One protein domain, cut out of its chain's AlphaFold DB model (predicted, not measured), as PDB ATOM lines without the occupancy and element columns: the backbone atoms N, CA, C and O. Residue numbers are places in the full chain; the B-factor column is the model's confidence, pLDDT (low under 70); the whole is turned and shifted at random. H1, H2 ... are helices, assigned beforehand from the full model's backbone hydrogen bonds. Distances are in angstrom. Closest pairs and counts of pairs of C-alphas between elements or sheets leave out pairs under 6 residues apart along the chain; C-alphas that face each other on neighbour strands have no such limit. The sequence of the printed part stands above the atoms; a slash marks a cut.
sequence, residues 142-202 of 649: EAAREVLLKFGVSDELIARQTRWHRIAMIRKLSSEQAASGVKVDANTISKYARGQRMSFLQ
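What this domain is: This is residues 142 to 202 of the 649 residues of the protein "Transcription initiation factor TFIID subunit 1 isoform X1" of Prunus yedoensis var. nudiflora (UniProt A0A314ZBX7). Two short helices, H1 and H2, gather at the early part of one long helix, H3, and make a small helical corner with it. Beyond H3 the printed part has no named element: residues 180 to 202 make a wide loop and then a tail, whose far end lies well away from H1. The printed part has 61 residues with three named helices in the order H1, H2, H3 and no named strand; the class is all helix, with 31 of the 61 residues in named elements. The whole is only just compact, close to loose, with a radius of gyration of the C-alphas of 12.2 A, and the C-alphas span 34 by 27 by 15 A.

Where its parts are: H1 is residues 142 to 149, 10.4 A from first to last C-alpha, and begins with C-alpha 142 at (3.323, -33.417, 1.914). H2 is residues 155 to 160, 8.8 A long. H3 is residues 163 to 179, the longest helix with 17 residues and 24.4 A, and ends with C-alpha 179 at (-9.124, -45.959, 20.723). Residues 180 to 202 follow, and their C-alphas lie 7 to 24 A from the mean of the C-alphas; C-alpha 202 is at (-2.933, -59.505, 24.848).

How they stand to each other: H1 touches H2, and their closest C-alphas are those of Arg 145 and Ile 158, 6.4 A apart. These two helices run opposite ways at a steep tilt of 55 degrees. H1 also touches H3, which meets it with residues 166 to 170 alone; the closest C-alphas are those of Leu 148 and Ile 170, 6.4 A apart. H1 and H3 run the same way at a steep tilt of 42 degrees. H2 and H3 are close but not clearly touching, with one pair of C-alphas within 8 A, those of Ile 158 and Arg 166 at 6.8 A. They run opposite ways at a steep tilt of 46 degrees. In H1, H2 and H3 every O i to N i+4 pair is within hydrogen-bond range.

The domain as a whole: The two C-alphas farthest apart in the domain are those of Glu 142 and Leu 201, 36.8 A, and the first and last printed C-alphas are 35.3 A apart. The printed part has no cut. The links from H1 to H2, with 5 residues, and from H2 to H3, with 2 residues, are both tight. The mean pLDDT of the printed part is 80.5, and 15 residues are under 70: residues 180 to 190 and residues 194 to 197.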
ATOM      1  N   GLU A 142       3.739 -34.679   1.306       89.69
ATOM      2  CA  GLU A 142       3.323 -33.417   1.914       89.69
ATOM      3  C   GLU A 142       1.973 -33.536   2.622       89.69
ATOM      4  O   GLU A 142       1.867 -33.194   3.791       89.69
ATOM      5  N   ALA A 143       0.982 -34.191   2.012       88.81
ATOM      6  CA  ALA A 143      -0.270 -34.495   2.707       88.81
ATOM      7  C   ALA A 143      -0.044 -35.449   3.902       88.81
ATOM      8  O   ALA A 143      -0.758 -35.388   4.899       88.81
ATOM      9  N   ALA A 144       0.988 -36.303   3.854       89.75
ATOM     10  CA  ALA A 144       1.426 -37.078   5.016       89.75
ATOM     11  C   ALA A 144       2.117 -36.218   6.094       89.75
ATOM     12  O   ALA A 144       2.018 -36.546   7.272       89.75
ATOM     13  N   ARG A 145       2.793 -35.124   5.715       91.44
ATOM     14  CA  ARG A 145       3.360 -34.135   6.646       91.44
ATOM     15  C   ARG A 145       2.244 -33.354   7.337       91.44
ATOM     16  O   ARG A 145       2.199 -33.347   8.560       91.44
ATOM     17  N   GLU A 146       1.289 -32.813   6.583       90.62
ATOM     18  CA  GLU A 146       0.110 -32.112   7.116       90.62
ATOM     19  C   GLU A 146      -0.687 -32.956   8.122       90.62
ATOM     20  O   GLU A 146      -1.083 -32.459   9.174       90.62
ATOM     21  N   VAL A 147      -0.924 -34.239   7.819       88.56
ATOM     22  CA  VAL A 147      -1.647 -35.142   8.728       88.56
ATOM     23  C   VAL A 147      -0.841 -35.417  10.005       88.56
ATOM     24  O   VAL A 147      -1.435 -35.483  11.074       88.56
ATOM     25  N   LEU A 148       0.490 -35.526   9.932       90.25
ATOM     26  CA  LEU A 148       1.343 -35.713  11.116       90.25
ATOM     27  C   LEU A 148       1.491 -34.440  11.963       90.25
ATOM     28  O   LEU A 148       1.457 -34.533  13.188       90.25
ATOM     29  N   LEU A 149       1.549 -33.260  11.340       91.31
ATOM     30  CA  LEU A 149       1.489 -31.971  12.041       91.31
ATOM     31  C   LEU A 149       0.160 -31.815  12.802       91.31
ATOM     32  O   LEU A 149       0.152 -31.350  13.938       91.31
ATOM     33  N   LYS A 150      -0.959 -32.292  12.233       87.88
ATOM     34  CA  LYS A 150      -2.272 -32.348  12.911       87.88
ATOM     35  C   LYS A 150      -2.346 -33.355  14.069       87.88
ATOM     36  O   LYS A 150      -3.260 -33.254  14.877       87.88
ATOM     37  N   PHE A 151      -1.391 -34.281  14.180       85.75
ATOM     38  CA  PHE A 151      -1.183 -35.117  15.370       85.75
ATOM     39  C   PHE A 151      -0.146 -34.527  16.352       85.75
ATOM     40  O   PHE A 151       0.254 -35.206  17.293       85.75
ATOM     41  N   GLY A 152       0.334 -33.297  16.137       87.50
ATOM     42  CA  GLY A 152       1.339 -32.657  16.995       87.50
ATOM     43  C   GLY A 152       2.771 -33.183  16.822       87.50
ATOM     44  O   GLY A 152       3.638 -32.865  17.634       87.50
ATOM     45  N   VAL A 153       3.056 -33.975  15.781       89.44
ATOM     46  CA  VAL A 153       4.420 -34.461  15.511       89.44
ATOM     47  C   VAL A 153       5.272 -33.313  14.966       89.44
ATOM     48  O   VAL A 153       4.869 -32.637  14.021       89.44
ATOM     49  N   SER A 154       6.462 -33.101  15.534       92.69
ATOM     50  CA  SER A 154       7.339 -31.992  15.142       92.69
ATOM     51  C   SER A 154       7.863 -32.125  13.708       92.69
ATOM     52  O   SER A 154       8.205 -33.212  13.230       92.69
ATOM     53  N   ASP A 155       7.952 -30.988  13.017       91.38
ATOM     54  CA  ASP A 155       8.242 -30.947  11.583       91.38
ATOM     55  C   ASP A 155       9.614 -31.537  11.224       91.38
ATOM     56  O   ASP A 155       9.741 -32.292  10.262       91.38
ATOM     57  N   GLU A 156      10.630 -31.290  12.054       91.44
ATOM     58  CA  GLU A 156      11.960 -31.883  11.896       91.44
ATOM     59  C   GLU A 156      11.949 -33.415  11.958       91.44
ATOM     60  O   GLU A 156      12.688 -34.080  11.226       91.44
ATOM     61  N   LEU A 157      11.118 -33.992  12.830       89.56
ATOM     62  CA  LEU A 157      10.999 -35.439  12.980       89.56
ATOM     63  C   LEU A 157      10.299 -36.023  11.749       89.56
ATOM     64  O   LEU A 157      10.774 -37.004  11.175       89.56
ATOM     65  N   ILE A 158       9.239 -35.365  11.265       90.75
ATOM     66  CA  ILE A 158       8.578 -35.723  10.002       90.75
ATOM     67  C   ILE A 158       9.567 -35.631   8.827       90.75
ATOM     68  O   ILE A 158       9.621 -36.547   7.999       90.75
ATOM     69  N   ALA A 159      10.368 -34.564   8.752       91.25
ATOM     70  CA  ALA A 159      11.351 -34.326   7.696       91.25
ATOM     71  C   ALA A 159      12.367 -35.473   7.586       91.25
ATOM     72  O   ALA A 159      12.569 -35.998   6.489       91.25
ATOM     73  N   ARG A 160      12.922 -35.920   8.720       92.94
ATOM     74  CA  ARG A 160      13.883 -37.037   8.803       92.94
ATOM     75  C   ARG A 160      13.261 -38.401   8.451       92.94
ATOM     76  O   ARG A 160      13.979 -39.305   8.029       92.94
ATOM     77  N   GLN A 161      11.944 -38.570   8.606       92.12
ATOM     78  CA  GLN A 161      11.269 -39.858   8.413       92.12
ATOM     79  C   GLN A 161      10.922 -40.178   6.950       92.12
ATOM     80  O   GLN A 161      10.326 -39.378   6.222       92.12
ATOM     81  N   THR A 162      11.219 -41.417   6.537       93.06
ATOM     82  CA  THR A 162      10.909 -41.914   5.184       93.06
ATOM     83  C   THR A 162       9.398 -42.032   4.957       93.06
ATOM     84  O   THR A 162       8.619 -42.163   5.903       93.06
ATOM     85  N   ARG A 163       8.960 -42.074   3.687       89.75
ATOM     86  CA  ARG A 163       7.533 -42.218   3.334       89.75
ATOM     87  C   ARG A 163       6.840 -43.366   4.070       89.75
ATOM     88  O   ARG A 163       5.693 -43.227   4.481       89.75
ATOM     89  N   TRP A 164       7.523 -44.500   4.219       89.81
ATOM     90  CA  TRP A 164       6.950 -45.681   4.861       89.81
ATOM     91  C   TRP A 164       6.729 -45.448   6.361       89.81
ATOM     92  O   TRP A 164       5.643 -45.737   6.858       89.81
ATOM     93  N   HIS A 165       7.692 -44.819   7.044       90.88
ATOM     94  CA  HIS A 165       7.565 -44.426   8.449       90.88
ATOM     95  C   HIS A 165       6.497 -43.352   8.665       90.88
ATOM     96  O   HIS A 165       5.682 -43.513   9.569       90.88
ATOM     97  N   ARG A 166       6.405 -42.324   7.803       92.25
ATOM     98  CA  ARG A 166       5.309 -41.332   7.871       92.25
ATOM     99  C   ARG A 166       3.938 -42.018   7.801       92.25
ATOM    100  O   ARG A 166       3.085 -41.788   8.650       92.25
ATOM    101  N   ILE A 167       3.739 -42.923   6.839       91.19
ATOM    102  CA  ILE A 167       2.478 -43.667   6.692       91.19
ATOM    103  C   ILE A 167       2.227 -44.654   7.849       91.19
ATOM    104  O   ILE A 167       1.072 -44.852   8.228       91.19
ATOM    105  N   ALA A 168       3.262 -45.274   8.421       88.88
ATOM    106  CA  ALA A 168       3.125 -46.130   9.603       88.88
ATOM    107  C   ALA A 168       2.724 -45.320  10.848       88.88
ATOM    108  O   ALA A 168       1.797 -45.704  11.557       88.88
ATOM    109  N   MET A 169       3.351 -44.161  11.055       88.75
ATOM    110  CA  MET A 169       3.062 -43.238  12.154       88.75
ATOM    111  C   MET A 169       1.635 -42.680  12.070       88.75
ATOM    112  O   MET A 169       0.921 -42.725  13.067       88.75
ATOM    113  N   ILE A 170       1.166 -42.288  10.874       89.81
ATOM    114  CA  ILE A 170      -0.239 -41.893  10.661       89.81
ATOM    115  C   ILE A 170      -1.195 -43.012  11.088       89.81
ATOM    116  O   ILE A 170      -2.201 -42.715  11.716       89.81
ATOM    117  N   ARG A 171      -0.890 -44.288  10.789       86.38
ATOM    118  CA  ARG A 171      -1.735 -45.425  11.207       86.38
ATOM    119  C   ARG A 171      -1.728 -45.661  12.711       86.38
ATOM    120  O   ARG A 171      -2.764 -46.069  13.222       86.38
ATOM    121  N   LYS A 172      -0.594 -45.468  13.398       87.44
ATOM    122  CA  LYS A 172      -0.545 -45.581  14.863       87.44
ATOM    123  C   LYS A 172      -1.435 -44.496  15.464       87.44
ATOM    124  O   LYS A 172      -2.460 -44.814  16.050       87.44
ATOM    125  N   LEU A 173      -1.108 -43.235  15.187       87.44
ATOM    126  CA  LEU A 173      -1.753 -42.076  15.800       87.44
ATOM    127  C   LEU A 173      -3.248 -41.977  15.444       87.44
ATOM    128  O   LEU A 173      -4.055 -41.647  16.305       87.44
ATOM    129  N   SER A 174      -3.664 -42.354  14.227       86.12
ATOM    130  CA  SER A 174      -5.090 -42.396  13.861       86.12
ATOM    131  C   SER A 174      -5.878 -43.471  14.611       86.12
ATOM    132  O   SER A 174      -7.049 -43.268  14.924       86.12
ATOM    133  N   SER A 175      -5.255 -44.618  14.885       82.19
ATOM    134  CA  SER A 175      -5.887 -45.747  15.575       82.19
ATOM    135  C   SER A 175      -5.900 -45.528  17.089       82.19
ATOM    136  O   SER A 175      -6.891 -45.829  17.742       82.19
ATOM    137  N   GLU A 176      -4.841 -44.918  17.618       83.19
ATOM    138  CA  GLU A 176      -4.674 -44.483  19.008       83.19
ATOM    139  C   GLU A 176      -5.677 -43.368  19.365       83.19
ATOM    140  O   GLU A 176      -6.396 -43.489  20.355       83.19
ATOM    141  N   GLN A 177      -5.853 -42.365  18.493       79.69
ATOM    142  CA  GLN A 177      -6.887 -41.326  18.632       79.69
ATOM    143  C   GLN A 177      -8.318 -41.891  18.562       79.69
ATOM    144  O   GLN A 177      -9.227 -41.364  19.202       79.69
ATOM    145  N   ALA A 178      -8.539 -42.958  17.788       75.44
ATOM    146  CA  ALA A 178      -9.836 -43.631  17.722       75.44
ATOM    147  C   ALA A 178     -10.093 -44.556  18.927       75.44
ATOM    148  O   ALA A 178     -11.248 -44.756  19.298       75.44
ATOM    149  N   ALA A 179      -9.039 -45.106  19.540       72.75
ATOM    150  CA  ALA A 179      -9.124 -45.959  20.723       72.75
ATOM    151  C   ALA A 179      -9.313 -45.156  22.022       72.75
ATOM    152  O   ALA A 179     -10.045 -45.598  22.902       72.75
ATOM    153  N   SER A 180      -8.708 -43.969  22.132       69.88
ATOM    154  CA  SER A 180      -8.816 -43.107  23.321       69.88
ATOM    155  C   SER A 180     -10.178 -42.418  23.480       69.88
ATOM    156  O   SER A 180     -10.448 -41.826  24.521       69.88
ATOM    157  N   GLY A 181     -11.035 -42.445  22.451       61.38
ATOM    158  CA  GLY A 181     -12.370 -41.830  22.467       61.38
ATOM    159  C   GLY A 181     -12.386 -40.294  22.496       61.38
ATOM    160  O   GLY A 181     -13.464 -39.693  22.459       61.38
ATOM    161  N   VAL A 182     -11.220 -39.639  22.536       59.38
ATOM    162  CA  VAL A 182     -11.102 -38.180  22.647       59.38
ATOM    163  C   VAL A 182     -11.534 -37.516  21.337       59.38
ATOM    164  O   VAL A 182     -10.931 -37.722  20.280       59.38
ATOM    165  N   LYS A 183     -12.579 -36.683  21.414       51.88
ATOM    166  CA  LYS A 183     -13.202 -35.977  20.281       51.88
ATOM    167  C   LYS A 183     -12.353 -34.797  19.777       51.88
ATOM    168  O   LYS A 183     -12.744 -33.643  19.926       51.88
ATOM    169  N   VAL A 184     -11.217 -35.092  19.152       55.09
ATOM    170  CA  VAL A 184     -10.492 -34.152  18.271       55.09
ATOM    171  C   VAL A 184     -11.116 -34.206  16.865       55.09
ATOM    172  O   VAL A 184     -11.687 -35.231  16.492       55.09
ATOM    173  N   ASP A 185     -11.049 -33.107  16.103       51.12
ATOM    174  CA  ASP A 185     -11.812 -32.857  14.866       51.12
ATOM    175  C   ASP A 185     -11.995 -34.067  13.927       51.12
ATOM    176  O   ASP A 185     -11.127 -34.450  13.129       51.12
ATOM    177  N   ALA A 186     -13.205 -34.633  13.968       54.22
ATOM    178  CA  ALA A 186     -13.543 -35.899  13.320       54.22
ATOM    179  C   ALA A 186     -13.429 -35.875  11.780       54.22
ATOM    180  O   ALA A 186     -13.269 -36.925  11.155       54.22
ATOM    181  N   ASN A 187     -13.487 -34.693  11.156       57.94
ATOM    182  CA  ASN A 187     -13.659 -34.539   9.706       57.94
ATOM    183  C   ASN A 187     -12.415 -34.829   8.844       57.94
ATOM    184  O   ASN A 187     -12.542 -34.872   7.623       57.94
ATOM    185  N   THR A 188     -11.220 -35.027   9.418       57.34
ATOM    186  CA  THR A 188     -10.006 -35.321   8.611       57.34
ATOM    187  C   THR A 188      -9.185 -36.512   9.105       57.34
ATOM    188  O   THR A 188      -8.525 -37.164   8.296       57.34
ATOM    189  N   ILE A 189      -9.208 -36.810  10.407       65.75
ATOM    190  CA  ILE A 189      -8.199 -37.674  11.043       65.75
ATOM    191  C   ILE A 189      -8.701 -39.117  11.200       65.75
ATOM    192  O   ILE A 189      -8.044 -40.062  10.754       65.75
ATOM    193  N   SER A 190      -9.910 -39.297  11.740       69.56
ATOM    194  CA  SER A 190     -10.489 -40.611  12.057       69.56
ATOM    195  C   SER A 190     -10.690 -41.518  10.834       69.56
ATOM    196  O   SER A 190     -10.731 -42.736  10.976       69.56
ATOM    197  N   LYS A 191     -10.737 -40.965   9.612       79.44
ATOM    198  CA  LYS A 191     -10.833 -41.749   8.363       79.44
ATOM    199  C   LYS A 191      -9.604 -42.624   8.073       79.44
ATOM    200  O   LYS A 191      -9.689 -43.553   7.272       79.44
ATOM    201  N   TYR A 192      -8.467 -42.333   8.709       79.50
ATOM    202  CA  TYR A 192      -7.250 -43.143   8.620       79.50
ATOM    203  C   TYR A 192      -7.103 -44.137   9.777       79.50
ATOM    204  O   TYR A 192      -6.132 -44.900   9.788       79.50
ATOM    205  N   ALA A 193      -8.016 -44.122  10.753       75.62
ATOM    206  CA  ALA A 193      -8.009 -45.052  11.872       75.62
ATOM    207  C   ALA A 193      -8.212 -46.486  11.379       75.62
ATOM    208  O   ALA A 193      -8.982 -46.756  10.453       75.62
ATOM    209  N   ARG A 194      -7.529 -47.429  12.021       69.44
ATOM    210  CA  ARG A 194      -7.808 -48.857  11.887       69.44
ATOM    211  C   ARG A 194      -8.156 -49.341  13.278       69.44
ATOM    212  O   ARG A 194      -7.375 -49.113  14.189       69.44
ATOM    213  N   GLY A 195      -9.311 -49.982  13.454       65.75
ATOM    214  CA  GLY A 195      -9.691 -50.521  14.761       65.75
ATOM    215  C   GLY A 195      -8.571 -51.418  15.285       65.75
ATOM    216  O   GLY A 195      -8.303 -52.465  14.686       65.75
ATOM    217  N   GLN A 196      -7.875 -50.965  16.331       62.81
ATOM    218  CA  GLN A 196      -6.715 -51.664  16.865       62.81
ATOM    219  C   GLN A 196      -7.211 -52.954  17.504       62.81
ATOM    220  O   GLN A 196      -7.891 -52.945  18.526       62.81
ATOM    221  N   ARG A 197      -6.915 -54.076  16.850       63.75
ATOM    222  CA  ARG A 197      -7.139 -55.390  17.441       63.75
ATOM    223  C   ARG A 197      -6.028 -55.614  18.458       63.75
ATOM    224  O   ARG A 197      -4.863 -55.417  18.119       63.75
ATOM    225  N   MET A 198      -6.408 -56.025  19.665       73.12
ATOM    226  CA  MET A 198      -5.487 -56.589  20.654       73.12
ATOM    227  C   MET A 198      -4.640 -57.677  19.978       73.12
ATOM    228  O   MET A 198      -5.133 -58.364  19.072       73.12
ATOM    229  N   SER A 199      -3.381 -57.842  20.388       80.06
ATOM    230  CA  SER A 199      -2.617 -59.015  19.945       80.06
ATOM    231  C   SER A 199      -3.271 -60.292  20.493       80.06
ATOM    232  O   SER A 199      -4.049 -60.230  21.445       80.06
ATOM    233  N   PHE A 200      -2.968 -61.450  19.902       77.12
ATOM    234  CA  PHE A 200      -3.463 -62.735  20.414       77.12
ATOM    235  C   PHE A 200      -3.070 -62.928  21.889       77.12
ATOM    236  O   PHE A 200      -3.936 -63.121  22.734       77.12
ATOM    237  N   LEU A 201      -1.791 -62.711  22.212       84.19
ATOM    238  CA  LEU A 201      -1.270 -62.751  23.580       84.19
ATOM    239  C   LEU A 201      -1.976 -61.749  24.516       84.19
ATOM    240  O   LEU A 201      -2.317 -62.087  25.642       84.19
ATOM    241  N   GLN A 202      -2.265 -60.533  24.043       85.06
ATOM    242  CA  GLN A 202      -2.933 -59.505  24.848       85.06
ATOM    243  C   GLN A 202      -4.430 -59.804  25.072       85.06
ATOM    244  O   GLN A 202      -4.988 -59.420  26.096       85.06
TER     245      GLN A 202